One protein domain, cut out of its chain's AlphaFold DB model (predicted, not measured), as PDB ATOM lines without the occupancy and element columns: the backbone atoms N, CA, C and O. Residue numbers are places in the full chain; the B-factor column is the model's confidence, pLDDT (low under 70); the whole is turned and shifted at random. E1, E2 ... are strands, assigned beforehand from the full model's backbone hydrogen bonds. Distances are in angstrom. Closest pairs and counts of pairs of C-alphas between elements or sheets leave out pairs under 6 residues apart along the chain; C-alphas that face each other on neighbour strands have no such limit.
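What this domain is: This is residues 20 to 143 of the 143 residues of an uncharacterized protein of Bdellovibrio sp. CG11_big_fil_rev_8_21_14_0_20_39_38 (UniProt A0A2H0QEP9). One sheet of nine strands is curled back on itself into a flattened barrel that strand pairing does not close: E2, E3 and E4 run along the longest axis, and E5, E6, E7 and E8 cross over them. E1 and E9 join the two parts by strand pairing, while the edge strands E4 and E5, at the two ends of the sheet, are joined to each other by the tight link of 2 residues between them and not by strand pairing. The printed part has 124 residues, with no named helix and nine named strands, E1 to E9 along the chain; the sheet order is E4, E3, E2, E1, E9, E8, E7, E6, E5, antiparallel throughout. The class is all strand, and the whole is compact, with a radius of gyration of the C-alphas of 14.8 A and spans of 50 by 34 by 23 A.

Where its parts are: The longest strand by residues is E3, residues 53 to 65, 31.9 A long, which bends by 79 degrees at residue 56. E2, residues 36 to 47, is 32.6 A long and bends by 61 degrees at residue 39. E1 has residues 20 to 27, 23.1 A, beginning at C-alpha 20 (147.177, 208.122, 255.560). E4 has residues 74 to 79, 16.5 A. E5 has residues 82 to 88, 19.4 A, E6 residues 97 to 106, 29.4 A, and E7 residues 109 to 118, 26.6 A. E8 has residues 124 to 129, 16.2 A, and E9 residues 135 to 142, 21.9 A, ending at C-alpha 142 (147.667, 213.634, 244.152).

How they stand to each other: The sheet is twisted and is a folded sheet, bent back into two leaves that face each other: E4 and E3 face E1, E9, E8, E7, E6 and E5, with E2 as the hinge. E1 to E4 and E5 to E9 are two meanders, each strand the antiparallel neighbour of the one before. In the hairpin of E2 and E3, N 42 and O 59 are 2.9 A apart, within hydrogen-bond range; in that of E3 and E4, N 76 and O 62 are 2.7 A apart. E1 and E2 pair with N 24 and O 41 at 2.9 A. E1 and E9, at 131 degrees, pair with N 27 and O 139 at 2.9 A. Onward, N 138 and O 126 of E9 and E8 are 3.0 A apart, N 115 and O 127 of E7 and E8 3.0 A, N 100 and O 116 of E6 and E7 2.8 A, and N 84 and O 101 of E5 and E6 2.8 A. E4 runs on into E5 at 84 degrees, yet the two are apart. Between the leaves, the closest C-alphas of E3 and E5 are those of Val 55 and Ser 83, 6.6 A.

The domain as a whole: The two C-alphas farthest apart are those of Glu 49 and Ser 70, 51.2 A. The printed part has no cut, and no link is long. The mean pLDDT of the printed part is 78.2; 25 residues are under 70, among them residues 29 to 33 and 105 to 114, and E7 has a mean of 64.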
ATOM      1  N   GLU A  20     147.859 207.525 256.700       87.50
ATOM      2  CA  GLU A  20     147.177 208.122 255.560       87.50
ATOM      3  C   GLU A  20     147.764 207.532 254.268       87.50
ATOM      4  O   GLU A  20     148.977 207.322 254.158       87.50
ATOM      5  N   GLU A  21     146.900 207.248 253.295       88.19
ATOM      6  CA  GLU A  21     147.289 206.748 251.977       88.19
ATOM      7  C   GLU A  21     147.163 207.867 250.939       88.19
ATOM      8  O   GLU A  21     146.121 208.509 250.821       88.19
ATOM      9  N   PHE A  22     148.230 208.078 250.173       84.31
ATOM     10  CA  PHE A  22     148.312 209.065 249.106       84.31
ATOM     11  C   PHE A  22     148.387 208.352 247.757       84.31
ATOM     12  O   PHE A  22     149.358 207.639 247.483       84.31
ATOM     13  N   SER A  23     147.381 208.566 246.908       88.25
ATOM     14  CA  SER A  23     147.384 208.108 245.518       88.25
ATOM     15  C   SER A  23     148.079 209.139 244.638       88.25
ATOM     16  O   SER A  23     147.731 210.319 244.657       88.25
ATOM     17  N   ILE A  24     149.076 208.707 243.869       85.88
ATOM     18  CA  ILE A  24     149.847 209.580 242.983       85.88
ATOM     19  C   ILE A  24     149.688 209.104 241.549       85.88
ATOM     20  O   ILE A  24     149.904 207.928 241.254       85.88
ATOM     21  N   VAL A  25     149.388 210.035 240.645       88.81
ATOM     22  CA  VAL A  25     149.352 209.790 239.201       88.81
ATOM     23  C   VAL A  25     150.296 210.751 238.495       88.81
ATOM     24  O   VAL A  25     150.282 211.950 238.752       88.81
ATOM     25  N   CYS A  26     151.113 210.215 237.595       87.12
ATOM     26  CA  CYS A  26     152.091 210.931 236.789       87.12
ATOM     27  C   CYS A  26     151.747 210.789 235.306       87.12
ATOM     28  O   CYS A  26     151.557 209.675 234.813       87.12
ATOM     29  N   SER A  27     151.693 211.906 234.584       88.25
ATOM     30  CA  SER A  27     151.368 211.954 233.155       88.25
ATOM     31  C   SER A  27     152.288 212.919 232.405       88.25
ATOM     32  O   SER A  27     152.740 213.920 232.962       88.25
ATOM     33  N   ALA A  28     152.562 212.642 231.127       82.81
ATOM     34  CA  ALA A  28     153.420 213.489 230.292       82.81
ATOM     35  C   ALA A  28     152.771 213.848 228.935       82.81
ATOM     36  O   ALA A  28     153.398 213.671 227.884       82.81
ATOM     37  N   PRO A  29     151.534 214.393 228.917       68.38
ATOM     38  CA  PRO A  29     150.736 214.529 227.693       68.38
ATOM     39  C   PRO A  29     151.321 215.502 226.654       68.38
ATOM     40  O   PRO A  29     150.988 215.407 225.475       68.38
ATOM     41  N   GLN A  30     152.197 216.429 227.058       63.41
ATOM     42  CA  GLN A  30     152.738 217.487 226.186       63.41
ATOM     43  C   GLN A  30     154.217 217.302 225.806       63.41
ATOM     44  O   GLN A  30     154.802 218.160 225.148       63.41
ATOM     45  N   ILE A  31     154.844 216.188 226.189       62.53
ATOM     46  CA  ILE A  31     156.285 215.979 226.013       62.53
ATOM     47  C   ILE A  31     156.500 214.892 224.957       62.53
ATOM     48  O   ILE A  31     156.436 213.714 225.280       62.53
ATOM     49  N   GLN A  32     156.730 215.245 223.689       63.88
ATOM     50  CA  GLN A  32     157.023 214.250 222.632       63.88
ATOM     51  C   GLN A  32     158.518 214.122 222.302       63.88
ATOM     52  O   GLN A  32     158.948 213.110 221.755       63.88
ATOM     53  N   THR A  33     159.324 215.128 222.642       69.94
ATOM     54  CA  THR A  33     160.735 215.226 222.231       69.94
ATOM     55  C   THR A  33     161.734 214.953 223.356       69.94
ATOM     56  O   THR A  33     162.937 215.064 223.134       69.94
ATOM     57  N   LEU A  34     161.272 214.582 224.554       80.50
ATOM     58  CA  LEU A  34     162.123 214.282 225.709       80.50
ATOM     59  C   LEU A  34     161.809 212.894 226.274       80.50
ATOM     60  O   LEU A  34     160.721 212.358 226.073       80.50
ATOM     61  N   ASN A  35     162.761 212.349 227.032       86.94
ATOM     62  CA  ASN A  35     162.549 211.162 227.853       86.94
ATOM     63  C   ASN A  35     161.434 211.455 228.864       86.94
ATOM     64  O   ASN A  35     161.557 212.370 229.684       86.94
ATOM     65  N   ARG A  36     160.362 210.673 228.834       88.44
ATOM     66  CA  ARG A  36     159.182 210.873 229.673       88.44
ATOM     67  C   ARG A  36     158.798 209.623 230.435       88.44
ATOM     68  O   ARG A  36     159.070 208.512 229.983       88.44
ATOM     69  N   PHE A  37     158.139 209.805 231.566       87.88
ATOM     70  CA  PHE A  37     157.506 208.699 232.267       87.88
ATOM     71  C   PHE A  37     156.045 209.013 232.568       87.88
ATOM     72  O   PHE A  37     155.663 210.169 232.732       87.88
ATOM     73  N   GLU A  38     155.241 207.971 232.644       88.94
ATOM     74  CA  GLU A  38     153.857 207.994 233.111       88.94
ATOM     75  C   GLU A  38     153.725 206.904 234.162       88.94
ATOM     76  O   GLU A  38     154.499 205.948 234.147       88.94
ATOM     77  N   GLY A  39     152.806 207.028 235.104       88.75
ATOM     78  CA  GLY A  39     152.710 206.018 236.145       88.75
ATOM     79  C   GLY A  39     151.723 206.342 237.235       88.75
ATOM     80  O   GLY A  39     151.173 207.441 237.296       88.75
ATOM     81  N   SER A  40     151.534 205.374 238.111       89.69
ATOM     82  CA  SER A  40     150.726 205.524 239.308       89.69
ATOM     83  C   SER A  40     151.351 204.773 240.473       89.69
ATOM     84  O   SER A  40     152.161 203.856 240.300       89.69
ATOM     85  N   GLY A  41     151.006 205.192 241.681       88.06
ATOM     86  CA  GLY A  41     151.480 204.534 242.883       88.06
ATOM     87  C   GLY A  41     150.778 205.011 244.134       88.06
ATOM     88  O   GLY A  41     150.037 205.995 244.120       88.06
ATOM     89  N   THR A  42     151.044 204.294 245.215       87.06
ATOM     90  CA  THR A  42     150.533 204.597 246.546       87.06
ATOM     91  C   THR A  42     151.689 204.832 247.505       87.06
ATOM     92  O   THR A  42     152.740 204.179 247.442       87.06
ATOM     93  N   VAL A  43     151.499 205.801 248.396       86.00
ATOM     94  CA  VAL A  43     152.407 206.102 249.504       86.00
ATOM     95  C   VAL A  43     151.595 206.053 250.779       86.00
ATOM     96  O   VAL A  43     150.606 206.765 250.901       86.00
ATOM     97  N   VAL A  44     152.024 205.234 251.731       88.25
ATOM     98  CA  VAL A  44     151.417 205.181 253.061       88.25
ATOM     99  C   VAL A  44     152.335 205.921 254.019       88.25
ATOM    100  O   VAL A  44     153.527 205.602 254.096       88.25
ATOM    101  N   ALA A  45     151.810 206.920 254.723       87.44
ATOM    102  CA  ALA A  45     152.571 207.699 255.690       87.44
ATOM    103  C   ALA A  45     151.756 208.008 256.945       87.44
ATOM    104  O   ALA A  45     150.550 208.216 256.887       87.44
ATOM    105  N   SER A  46     152.428 208.101 258.084       87.88
ATOM    106  CA  SER A  46     151.829 208.468 259.367       87.88
ATOM    107  C   SER A  46     152.490 209.714 259.942       87.88
ATOM    108  O   SER A  46     153.619 210.050 259.589       87.88
ATOM    109  N   LYS A  47     151.794 210.442 260.819       85.00
ATOM    110  CA  LYS A  47     152.376 211.609 261.497       85.00
ATOM    111  C   LYS A  47     153.162 211.173 262.730       85.00
ATOM    112  O   LYS A  47     152.658 210.405 263.545       85.00
ATOM    113  N   ASN A  48     154.381 211.686 262.873       85.19
ATOM    114  CA  ASN A  48     155.169 211.542 264.094       85.19
ATOM    115  C   ASN A  48     154.649 212.467 265.215       85.19
ATOM    116  O   ASN A  48     153.698 213.225 265.028       85.19
ATOM    117  N   GLU A  49     155.307 212.438 266.378       82.75
ATOM    118  CA  GLU A  49     154.960 213.268 267.546       82.75
ATOM    119  C   GLU A  49     155.017 214.784 267.265       82.75
ATOM    120  O   GLU A  49     154.338 215.565 267.926       82.75
ATOM    121  N   GLU A  50     155.780 215.204 266.251       82.62
ATOM    122  CA  GLU A  50     155.890 216.597 265.797       82.62
ATOM    123  C   GLU A  50     154.830 216.969 264.741       82.62
ATOM    124  O   GLU A  50     154.841 218.085 264.220       82.62
ATOM    125  N   GLY A  51     153.937 216.043 264.375       79.06
ATOM    126  CA  GLY A  51     152.918 216.244 263.344       79.06
ATOM    127  C   GLY A  51     153.435 216.155 261.903       79.06
ATOM    128  O   GLY A  51     152.695 216.490 260.977       79.06
ATOM    129  N   LYS A  52     154.677 215.705 261.690       80.31
ATOM    130  CA  LYS A  52     155.291 215.546 260.361       80.31
ATOM    131  C   LYS A  52     155.071 214.136 259.829       80.31
ATOM    132  O   LYS A  52     155.201 213.170 260.577       80.31
ATOM    133  N   TYR A  53     154.794 214.014 258.533       83.00
ATOM    134  CA  TYR A  53     154.655 212.705 257.896       83.00
ATOM    135  C   TYR A  53     155.974 211.921 257.870       83.00
ATOM    136  O   TYR A  53     157.039 212.457 257.552       83.00
ATOM    137  N   VAL A  54     155.870 210.626 258.141       84.81
ATOM    138  CA  VAL A  54     156.906 209.602 258.019       84.81
ATOM    139  C   VAL A  54     156.360 208.519 257.096       84.81
ATOM    140  O   VAL A  54     155.274 207.995 257.327       84.81
ATOM    141  N   VAL A  55     157.095 208.200 256.029       85.44
ATOM    142  CA  VAL A  55     156.665 207.198 255.043       85.44
ATOM    143  C   VAL A  55     156.883 205.797 255.599       85.44
ATOM    144  O   VAL A  55     157.999 205.435 255.969       85.44
ATOM    145  N   GLU A  56     155.822 205.000 255.608       85.81
ATOM    146  CA  GLU A  56     155.832 203.604 256.047       85.81
ATOM    147  C   GLU A  56     156.078 202.659 254.871       85.81
ATOM    148  O   GLU A  56     156.857 201.709 254.970       85.81
ATOM    149  N   SER A  57     155.437 202.929 253.730       84.56
ATOM    150  CA  SER A  57     155.611 202.139 252.513       84.56
ATOM    151  C   SER A  57     155.332 202.950 251.250       84.56
ATOM    152  O   SER A  57     154.692 204.002 251.278       84.56
ATOM    153  N   SER A  58     155.851 202.462 250.121       84.81
ATOM    154  CA  SER A  58     155.567 203.035 248.805       84.81
ATOM    155  C   SER A  58     155.688 201.982 247.708       84.81
ATOM    156  O   SER A  58     156.627 201.170 247.706       84.81
ATOM    157  N   GLN A  59     154.751 202.014 246.767       84.81
ATOM    158  CA  GLN A  59     154.729 201.148 245.595       84.81
ATOM    159  C   GLN A  59     154.353 201.968 244.368       84.81
ATOM    160  O   GLN A  59     153.362 202.688 244.388       84.81
ATOM    161  N   PHE A  60     155.140 201.831 243.301       84.81
ATOM    162  CA  PHE A  60     154.907 202.546 242.054       84.81
ATOM    163  C   PHE A  60     155.062 201.648 240.844       84.81
ATOM    164  O   PHE A  60     155.880 200.724 240.809       84.81
ATOM    165  N   GLU A  61     154.313 201.995 239.815       86.12
ATOM    166  CA  GLU A  61     154.456 201.473 238.478       86.12
ATOM    167  C   GLU A  61     154.659 202.626 237.508       86.12
ATOM    168  O   GLU A  61     153.880 203.578 237.475       86.12
ATOM    169  N   PHE A  62     155.725 202.535 236.720       84.69
ATOM    170  CA  PHE A  62     156.073 203.533 235.728       84.69
ATOM    171  C   PHE A  62     156.138 202.898 234.346       84.69
ATOM    172  O   PHE A  62     156.697 201.822 234.157       84.69
ATOM    173  N   THR A  63     155.643 203.608 233.349       86.56
ATOM    174  CA  THR A  63     155.976 203.402 231.946       86.56
ATOM    175  C   THR A  63     156.948 204.495 231.542       86.56
ATOM    176  O   THR A  63     156.622 205.677 231.604       86.56
ATOM    177  N   ILE A  64     158.152 204.116 231.129       86.94
ATOM    178  CA  ILE A  64     159.158 205.043 230.610       86.94
ATOM    179  C   ILE A  64     159.143 205.022 229.084       86.94
ATOM    180  O   ILE A  64     158.978 203.976 228.463       86.94
ATOM    181  N   THR A  65     159.324 206.181 228.465       87.94
ATOM    182  CA  THR A  65     159.468 206.336 227.014       87.94
ATOM    183  C   THR A  65     160.660 207.256 226.751       87.94
ATOM    184  O   THR A  65     160.629 208.412 227.177       87.94
ATOM    185  N   PRO A  66     161.737 206.779 226.105       86.75
ATOM    186  CA  PRO A  66     162.850 207.633 225.698       86.75
ATOM    187  C   PRO A  66     162.421 208.718 224.696       86.75
ATOM    188  O   PRO A  66     161.354 208.641 224.094       86.75
ATOM    189  N   ALA A  67     163.260 209.728 224.493       86.00
ATOM    190  CA  ALA A  67     163.044 210.758 223.485       86.00
ATOM    191  C   ALA A  67     163.106 210.175 222.060       86.00
ATOM    192  O   ALA A  67     163.966 209.347 221.759       86.00
ATOM    193  N   GLY A  68     162.252 210.679 221.166       79.06
ATOM    194  CA  GLY A  68     162.296 210.382 219.732       79.06
ATOM    195  C   GLY A  68     160.964 209.885 219.172       79.06
ATOM    196  O   GLY A  68     160.174 209.247 219.859       79.06
ATOM    197  N   PHE A  69     160.728 210.159 217.889       67.88
ATOM    198  CA  PHE A  69     159.455 209.866 217.217       67.88
ATOM    199  C   PHE A  69     159.127 208.369 217.097       67.88
ATOM    200  O   PHE A  69     157.967 208.012 216.929       67.88
ATOM    201  N   SER A  70     160.134 207.497 217.187       75.69
ATOM    202  CA  SER A  70     159.993 206.036 217.126       75.69
ATOM    203  C   SER A  70     160.389 205.346 218.434       75.69
ATOM    204  O   SER A  70     160.694 204.152 218.431       75.69
ATOM    205  N   ALA A  71     160.474 206.095 219.536       79.56
ATOM    206  CA  ALA A  71     160.862 205.534 220.819       79.56
ATOM    207  C   ALA A  71     159.813 204.523 221.299       79.56
ATOM    208  O   ALA A  71     158.612 204.792 221.284       79.56
ATOM    209  N   GLN A  72     160.277 203.352 221.730       80.81
ATOM    210  CA  GLN A  72     159.420 202.336 222.331       80.81
ATOM    211  C   GLN A  72     159.285 202.596 223.829       80.81
ATOM    212  O   GLN A  72     160.253 202.971 224.494       80.81
ATOM    213  N   SER A  73     158.083 202.389 224.360       83.19
ATOM    214  CA  SER A  73     157.855 202.425 225.798       83.19
ATOM    215  C   SER A  73     158.338 201.133 226.460       83.19
ATOM    216  O   SER A  73     158.434 200.072 225.840       83.19
ATOM    217  N   SER A  74     158.675 201.216 227.741       80.88
ATOM    218  CA  SER A  74     158.992 200.058 228.574       80.88
ATOM    219  C   SER A  74     158.371 200.236 229.950       80.88
ATOM    220  O   SER A  74     158.416 201.324 230.524       80.88
ATOM    221  N   GLN A  75     157.779 199.164 230.469       81.94
ATOM    222  CA  GLN A  75     157.146 199.153 231.782       81.94
ATOM    223  C   GLN A  75     158.165 198.781 232.859       81.94
ATOM    224  O   GLN A  75     159.029 197.924 232.663       81.94
ATOM    225  N   LEU A  76     158.055 199.446 233.998       75.88
ATOM    226  CA  LEU A  76     158.929 199.313 235.144       75.88
ATOM    227  C   LEU A  76     158.086 199.367 236.418       75.88
ATOM    228  O   LEU A  76     157.662 200.432 236.867       75.88
ATOM    229  N   THR A  77     157.885 198.208 237.033       74.81
ATOM    230  CA  THR A  77     157.203 198.100 238.324       74.81
ATOM    231  C   THR A  77     158.231 198.110 239.454       74.81
ATOM    232  O   THR A  77     159.183 197.322 239.459       74.81
ATOM    233  N   VAL A  78     158.047 198.988 240.440       71.75
ATOM    234  CA  VAL A  78     158.984 199.183 241.550       71.75
ATOM    235  C   VAL A  78     158.244 199.139 242.888       71.75
ATOM    236  O   VAL A  78     157.675 200.119 243.357       71.75
ATOM    237  N   ALA A  79     158.293 197.977 243.535       70.88
ATOM    238  CA  ALA A  79     157.791 197.794 244.898       70.88
ATOM    239  C   ALA A  79     158.901 197.971 245.948       70.88
ATOM    240  O   ALA A  79     160.077 197.718 245.652       70.88
ATOM    241  N   ASN A  80     158.520 198.316 247.180       70.19
ATOM    242  CA  ASN A  80     159.404 198.389 248.352       70.19
ATOM    243  C   ASN A  80     160.603 199.330 248.144       70.19
ATOM    244  O   ASN A  80     161.752 198.966 248.418       70.19
ATOM    245  N   MET A  81     160.356 200.519 247.590       75.62
ATOM    246  CA  MET A  81     161.394 201.544 247.468       75.62
ATOM    247  C   MET A  81     161.744 202.113 248.842       75.62
ATOM    248  O   MET A  81     160.874 202.260 249.701       75.62
ATOM    249  N   LYS A  82     163.021 202.458 249.044       78.25
ATOM    250  CA  LYS A  82     163.399 203.304 250.175       78.25
ATOM    251  C   LYS A  82     162.928 204.711 249.857       78.25
ATOM    252  O   LYS A  82     163.371 205.295 248.868       78.25
ATOM    253  N   SER A  83     162.058 205.226 250.706       78.44
ATOM    254  CA  SER A  83     161.410 206.509 250.494       78.44
ATOM    255  C   SER A  83     161.771 207.454 251.621       78.44
ATOM    256  O   SER A  83     161.744 207.086 252.792       78.44
ATOM    257  N   ASN A  84     162.158 208.666 251.250       80.50
ATOM    258  CA  ASN A  84     162.438 209.748 252.172       80.50
ATOM    259  C   ASN A  84     161.482 210.895 251.873       80.50
ATOM    260  O   ASN A  84     161.363 211.310 250.720       80.50
ATOM    261  N   LEU A  85     160.834 211.414 252.908       81.44
ATOM    262  CA  LEU A  85     159.934 212.545 252.795       81.44
ATOM    263  C   LEU A  85     160.564 213.744 253.493       81.44
ATOM    264  O   LEU A  85     160.844 213.708 254.689       81.44
ATOM    265  N   LYS A  86     160.804 214.812 252.739       83.88
ATOM    266  CA  LYS A  86     161.348 216.059 253.268       83.88
ATOM    267  C   LYS A  86     160.237 217.093 253.354       83.88
ATOM    268  O   LYS A  86     159.706 217.498 252.327       83.88
ATOM    269  N   TYR A  87     159.923 217.540 254.562       83.62
ATOM    270  CA  TYR A  87     159.053 218.694 254.776       83.62
ATOM    271  C   TYR A  87     159.759 219.980 254.334       83.62
ATOM    272  O   TYR A  87     160.933 220.188 254.660       83.62
ATOM    273  N   ILE A  88     159.060 220.823 253.580       83.81
ATOM    274  CA  ILE A  88     159.570 222.094 253.072       83.81
ATOM    275  C   ILE A  88     158.591 223.196 253.464       83.81
ATOM    276  O   ILE A  88     157.464 223.267 252.975       83.81
ATOM    277  N   GLU A  89     159.058 224.085 254.335       85.69
ATOM    278  CA  GLU A  89     158.403 225.364 254.584       85.69
ATOM    279  C   GLU A  89     158.705 226.300 253.418       85.69
ATOM    280  O   GLU A  89     159.843 226.402 252.959       85.69
ATOM    281  N   SER A  90     157.673 226.958 252.902       79.88
ATOM    282  CA  SER A  90     157.811 227.844 251.756       79.88
ATOM    283  C   SER A  90     156.872 229.026 251.904       79.88
ATOM    284  O   SER A  90     155.649 228.889 251.923       79.88
ATOM    285  N   GLU A  91     157.473 230.207 251.983       78.94
ATOM    286  CA  GLU A  91     156.753 231.480 251.998       78.94
ATOM    287  C   GLU A  91     156.126 231.783 250.627       78.94
ATOM    288  O   GLU A  91     155.108 232.465 250.538       78.94
ATOM    289  N   PHE A  92     156.682 231.215 249.549       72.06
ATOM    290  CA  PHE A  92     156.230 231.438 248.173       72.06
ATOM    291  C   PHE A  92     154.923 230.718 247.844       72.06
ATOM    292  O   PHE A  92     154.078 231.245 247.125       72.06
ATOM    293  N   THR A  93     154.745 229.509 248.374       69.81
ATOM    294  CA  THR A  93     153.553 228.682 248.132       69.81
ATOM    295  C   THR A  93     152.435 228.967 249.132       69.81
ATOM    296  O   THR A  93     151.370 228.365 249.028       69.81
ATOM    297  N   GLN A  94     152.666 229.859 250.108       74.50
ATOM    298  CA  GLN A  94     151.757 230.206 251.217       74.50
ATOM    299  C   GLN A  94     151.340 229.020 252.113       74.50
ATOM    300  O   GLN A  94     150.610 229.202 253.086       74.50
ATOM    301  N   LYS A  95     151.798 227.805 251.794       77.19
ATOM    302  CA  LYS A  95     151.574 226.546 252.502       77.19
ATOM    303  C   LYS A  95     152.821 225.670 252.366       77.19
ATOM    304  O   LYS A  95     153.458 225.709 251.307       77.19
ATOM    305  N   PRO A  96     153.176 224.891 253.400       78.31
ATOM    306  CA  PRO A  96     154.259 223.931 253.289       78.31
ATOM    307  C   PRO A  96     153.904 222.817 252.301       78.31
ATOM    308  O   PRO A  96     152.731 222.549 252.047       78.31
ATOM    309  N   PHE A  97     154.928 222.159 251.776       82.06
ATOM    310  CA  PHE A  97     154.793 221.004 250.894       82.06
ATOM    311  C   PHE A  97     155.850 219.957 251.254       82.06
ATOM    312  O   PHE A  97     156.789 220.235 252.005       82.06
ATOM    313  N   TYR A  98     155.716 218.745 250.729       81.00
ATOM    314  CA  TYR A  98     156.676 217.673 250.982       81.00
ATOM    315  C   TYR A  98     157.395 217.267 249.701       81.00
ATOM    316  O   TYR A  98     156.799 217.236 248.636       81.00
ATOM    317  N   GLN A  99     158.674 216.914 249.789       84.31
ATOM    318  CA  GLN A  99     159.416 216.274 248.706       84.31
ATOM    319  C   GLN A  99     159.605 214.795 249.037       84.31
ATOM    320  O   GLN A  99     160.379 214.444 249.930       84.31
ATOM    321  N   LEU A 100     158.920 213.930 248.297       81.50
ATOM    322  CA  LEU A 100     159.098 212.487 248.318       81.50
ATOM    323  C   LEU A 100     160.230 212.098 247.367       81.50
ATOM    324  O   LEU A 100     160.158 212.325 246.162       81.50
ATOM    325  N   THR A 101     161.277 211.502 247.925       83.38
ATOM    326  CA  THR A 101     162.416 210.938 247.200       83.38
ATOM    327  C   THR A 101     162.383 209.426 247.341       83.38
ATOM    328  O   THR A 101     162.514 208.926 248.456       83.38
ATOM    329  N   MET A 102     162.246 208.693 246.238       79.62
ATOM    330  CA  MET A 102     162.194 207.225 246.254       79.62
ATOM    331  C   MET A 102     163.381 206.639 245.507       79.62
ATOM    332  O   MET A 102     163.628 206.997 244.356       79.62
ATOM    333  N   ALA A 103     164.110 205.726 246.137       78.00
ATOM    334  CA  ALA A 103     165.253 205.057 245.533       78.00
ATOM    335  C   ALA A 103     165.212 203.553 245.804       78.00
ATOM    336  O   ALA A 103     164.867 203.096 246.899       78.00
ATOM    337  N   LYS A 104     165.612 202.760 244.807       73.62
ATOM    338  CA  LYS A 104     165.788 201.315 244.964       73.62
ATOM    339  C   LYS A 104     167.084 200.870 244.307       73.62
ATOM    340  O   LYS A 104     167.318 201.130 243.130       73.62
ATOM    341  N   ASN A 105     167.896 200.142 245.066       64.62
ATOM    342  CA  ASN A 105     169.033 199.421 244.511       64.62
ATOM    343  C   ASN A 105     168.516 198.094 243.946       64.62
ATOM    344  O   ASN A 105     167.984 197.277 244.701       64.62
ATOM    345  N   GLN A 106     168.668 197.860 242.644       59.00
ATOM    346  CA  GLN A 106     168.495 196.534 242.046       59.00
ATOM    347  C   GLN A 106     169.764 196.163 241.278       59.00
ATOM    348  O   GLN A 106     170.126 196.865 240.348       59.00
ATOM    349  N   ASN A 107     170.419 195.047 241.616       54.97
ATOM    350  CA  ASN A 107     171.504 194.452 240.811       54.97
ATOM    351  C   ASN A 107     172.596 195.457 240.356       54.97
ATOM    352  O   ASN A 107     172.856 195.589 239.156       54.97
ATOM    353  N   ASP A 108     173.168 196.234 241.287       46.97
ATOM    354  CA  ASP A 108     174.154 197.310 241.024       46.97
ATOM    355  C   ASP A 108     173.699 198.386 240.011       46.97
ATOM    356  O   ASP A 108     174.482 199.182 239.491       46.97
ATOM    357  N   ALA A 109     172.403 198.419 239.709       47.06
ATOM    358  CA  ALA A 109     171.711 199.479 239.009       47.06
ATOM    359  C   ALA A 109     170.896 200.244 240.046       47.06
ATOM    360  O   ALA A 109     169.892 199.763 240.575       47.06
ATOM    361  N   LEU A 110     171.352 201.442 240.371       53.12
ATOM    362  CA  LEU A 110     170.578 202.332 241.206       53.12
ATOM    363  C   LEU A 110     169.437 202.845 240.306       53.12
ATOM    364  O   LEU A 110     169.659 203.447 239.250       53.12
ATOM    365  N   LEU A 111     168.202 202.468 240.645       59.12
ATOM    366  CA  LEU A 111     167.013 203.098 240.092       59.12
ATOM    367  C   LEU A 111     166.868 204.401 240.886       59.12
ATOM    368  O   LEU A 111     166.259 204.438 241.959       59.12
ATOM    369  N   GLU A 112     167.646 205.399 240.466       61.88
ATOM    370  CA  GLU A 112     167.986 206.562 241.280       61.88
ATOM    371  C   GLU A 112     166.871 207.586 241.220       61.88
ATOM    372  O   GLU A 112     166.788 208.389 240.302       61.88
ATOM    373  N   VAL A 113     166.087 207.636 242.289       60.84
ATOM    374  CA  VAL A 113     165.462 208.881 242.722       60.84
ATOM    375  C   VAL A 113     164.309 209.324 241.812       60.84
ATOM    376  O   VAL A 113     164.466 210.107 240.876       60.84
ATOM    377  N   ALA A 114     163.108 208.861 242.154       69.31
ATOM    378  CA  ALA A 114     161.885 209.574 241.804       69.31
ATOM    379  C   ALA A 114     161.698 210.732 242.794       69.31
ATOM    380  O   ALA A 114     161.643 210.492 244.002       69.31
ATOM    381  N   ASN A 115     161.622 211.965 242.290       75.00
ATOM    382  CA  ASN A 115     161.254 213.141 243.081       75.00
ATOM    383  C   ASN A 115     159.816 213.532 242.766       75.00
ATOM    384  O   ASN A 115     159.526 213.890 241.623       75.00
ATOM    385  N   ILE A 116     158.960 213.490 243.782       75.00
ATOM    386  CA  ILE A 116     157.556 213.889 243.701       75.00
ATOM    387  C   ILE A 116     157.312 214.918 244.799       75.00
ATOM    388  O   ILE A 116     157.712 214.710 245.942       75.00
ATOM    389  N   LEU A 117     156.690 216.042 244.462       74.44
ATOM    390  CA  LEU A 117     156.269 217.024 245.459       74.44
ATOM    391  C   LEU A 117     154.834 216.692 245.897       74.44
ATOM    392  O   LEU A 117     153.999 216.390 245.060       74.44
ATOM    393  N   LEU A 118     154.525 216.700 247.187       69.06
ATOM    394  CA  LEU A 118     153.168 216.508 247.711       69.06
ATOM    395  C   LEU A 118     152.663 217.854 248.237       69.06
ATOM    396  O   LEU A 118     153.450 218.593 248.823       69.06
ATOM    397  N   ASP A 119     151.382 218.169 248.032       67.69
ATOM    398  CA  ASP A 119     150.712 219.407 248.483       67.69
ATOM    399  C   ASP A 119     151.230 220.736 247.893       67.69
ATOM    400  O   ASP A 119     150.889 221.819 248.373       67.69
ATOM    401  N   TYR A 120     152.023 220.696 246.821       70.56
ATOM    402  CA  TYR A 120     152.469 221.914 246.141       70.56
ATOM    403  C   TYR A 120     151.362 222.480 245.222       70.56
ATOM    404  O   TYR A 120     150.761 221.731 244.447       70.56
ATOM    405  N   PRO A 121     151.082 223.800 245.256       62.75
ATOM    406  CA  PRO A 121     150.040 224.417 244.438       62.75
ATOM    407  C   PRO A 121     150.501 224.561 242.977       62.75
ATOM    408  O   PRO A 121     151.070 225.579 242.587       62.75
ATOM    409  N   GLY A 122     150.271 223.539 242.150       65.44
ATOM    410  CA  GLY A 122     150.560 223.582 240.713       65.44
ATOM    411  C   GLY A 122     150.781 222.208 240.085       65.44
ATOM    412  O   GLY A 122     150.738 221.185 240.759       65.44
ATOM    413  N   VAL A 123     151.025 222.191 238.772       62.03
ATOM    414  CA  VAL A 123     151.453 220.982 238.051       62.03
ATOM    415  C   VAL A 123     152.905 220.682 238.433       62.03
ATOM    416  O   VAL A 123     153.752 221.572 238.378       62.03
ATOM    417  N   LEU A 124     153.189 219.447 238.855       66.31
ATOM    418  CA  LEU A 124     154.452 219.114 239.514       66.31
ATOM    419  C   LEU A 124     155.428 218.453 238.559       66.31
ATOM    420  O   LEU A 124     155.330 217.250 238.307       66.31
ATOM    421  N   ASP A 125     156.405 219.221 238.086       71.69
ATOM    422  CA  ASP A 125     157.538 218.672 237.352       71.69
ATOM    423  C   ASP A 125     158.259 217.635 238.213       71.69
ATOM    424  O   ASP A 125     158.937 217.934 239.196       71.69
ATOM    425  N   SER A 126     158.099 216.382 237.819       79.06
ATOM    426  CA  SER A 126     158.663 215.224 238.485       79.06
ATOM    427  C   SER A 126     159.749 214.630 237.606       79.06
ATOM    428  O   SER A 126     159.730 214.722 236.373       79.06
ATOM    429  N   SER A 127     160.749 214.039 238.248       80.94
ATOM    430  CA  SER A 127     161.868 213.430 237.537       80.94
ATOM    431  C   SER A 127     162.184 212.057 238.083       80.94
ATOM    432  O   SER A 127     162.143 211.847 239.293       80.94
ATOM    433  N   LEU A 128     162.503 211.158 237.160       79.81
ATOM    434  CA  LEU A 128     162.955 209.800 237.411       79.81
ATOM    435  C   LEU A 128     164.301 209.626 236.713       79.81
ATOM    436  O   LEU A 128     164.407 209.897 235.515       79.81
ATOM    437  N   ARG A 129     165.329 209.166 237.422       80.75
ATOM    438  CA  ARG A 129     166.622 208.835 236.815       80.75
ATOM    439  C   ARG A 129     166.867 207.331 236.909       80.75
ATOM    440  O   ARG A 129     166.640 206.705 237.937       80.75
ATOM    441  N   ILE A 130     167.305 206.731 235.807       74.69
ATOM    442  CA  ILE A 130     167.598 205.291 235.736       74.69
ATOM    443  C   ILE A 130     169.063 205.050 235.353       74.69
ATOM    444  O   ILE A 130     169.785 205.975 234.959       74.69
ATOM    445  N   LYS A 131     169.505 203.789 235.461       64.00
ATOM    446  CA  LYS A 131     170.867 203.348 235.118       64.00
ATOM    447  C   LYS A 131     171.285 203.880 233.739       64.00
ATOM    448  O   LYS A 131     170.541 203.761 232.771       64.00
ATOM    449  N   GLY A 132     172.486 204.456 233.658       67.19
ATOM    450  CA  GLY A 132     173.016 205.084 232.438       67.19
ATOM    451  C   GLY A 132     172.873 206.610 232.391       67.19
ATOM    452  O   GLY A 132     173.248 207.218 231.395       67.19
ATOM    453  N   GLY A 133     172.361 207.245 233.454       72.94
ATOM    454  CA  GLY A 133     172.308 208.711 233.575       72.94
ATOM    455  C   GLY A 133     171.127 209.367 232.855       72.94
ATOM    456  O   GLY A 133     170.981 210.588 232.902       72.94
ATOM    457  N   MET A 134     170.258 208.571 232.230       81.19
ATOM    458  CA  MET A 134     169.053 209.072 231.580       81.19
ATOM    459  C   MET A 134     168.054 209.572 232.622       81.19
ATOM    460  O   MET A 134     167.714 208.866 233.571       81.19
ATOM    461  N   THR A 135     167.580 210.797 232.411       85.81
ATOM    462  CA  THR A 135     166.529 211.422 233.217       85.81
ATOM    463  C   THR A 135     165.247 211.476 232.404       85.81
ATOM    464  O   THR A 135     165.263 211.963 231.273       85.81
ATOM    465  N   PHE A 136     164.158 211.005 232.995       86.56
ATOM    466  CA  PHE A 136     162.800 211.036 232.474       86.56
ATOM    467  C   PHE A 136     162.001 212.091 233.237       86.56
ATOM    468  O   PHE A 136     162.206 212.282 234.440       86.56
ATOM    469  N   LYS A 137     161.102 212.787 232.543       86.81
ATOM    470  CA  LYS A 137     160.270 213.858 233.107       86.81
ATOM    471  C   LYS A 137     158.784 213.518 233.018       86.81
ATOM    472  O   LYS A 137     158.357 212.826 232.097       86.81
ATOM    473  N   SER A 138     158.014 213.998 233.980       87.25
ATOM    474  CA  SER A 138     156.558 213.857 234.015       87.25
ATOM    475  C   SER A 138     155.950 214.983 234.833       87.25
ATOM    476  O   SER A 138     156.672 215.700 235.526       87.25
ATOM    477  N   SER A 139     154.632 215.099 234.792       86.44
ATOM    478  CA  SER A 139     153.859 215.923 235.705       86.44
ATOM    479  C   SER A 139     153.032 215.021 236.617       86.44
ATOM    480  O   SER A 139     152.203 214.258 236.121       86.44
ATOM    481  N   CYS A 140     153.253 215.091 237.931       83.50
ATOM    482  CA  CYS A 140     152.522 214.269 238.901       83.50
ATOM    483  C   CYS A 140     151.498 215.084 239.702       83.50
ATOM    484  O   CYS A 140     151.663 216.289 239.894       83.50
ATOM    485  N   SER A 141     150.446 214.424 240.178       81.19
ATOM    486  CA  SER A 141     149.427 214.995 241.063       81.19
ATOM    487  C   SER A 141     148.909 213.955 242.052       81.19
ATOM    488  O   SER A 141     148.879 212.762 241.741       81.19
ATOM    489  N   LEU A 142     148.462 214.427 243.217       79.94
ATOM    490  CA  LEU A 142     147.667 213.634 244.152       79.94
ATOM    491  C   LEU A 142     146.243 213.454 243.607       79.94
ATOM    492  O   LEU A 142     145.702 214.388 243.007       79.94
ATOM    493  N   GLN A 143     145.669 212.267 243.797       77.38
ATOM    494  CA  GLN A 143     144.260 211.967 243.518       77.38
ATOM    495  C   GLN A 143     143.464 211.774 244.801       77.38
ATOM    496  O   GLN A 143     144.025 211.180 245.749       77.38
TER     497      GLN A 143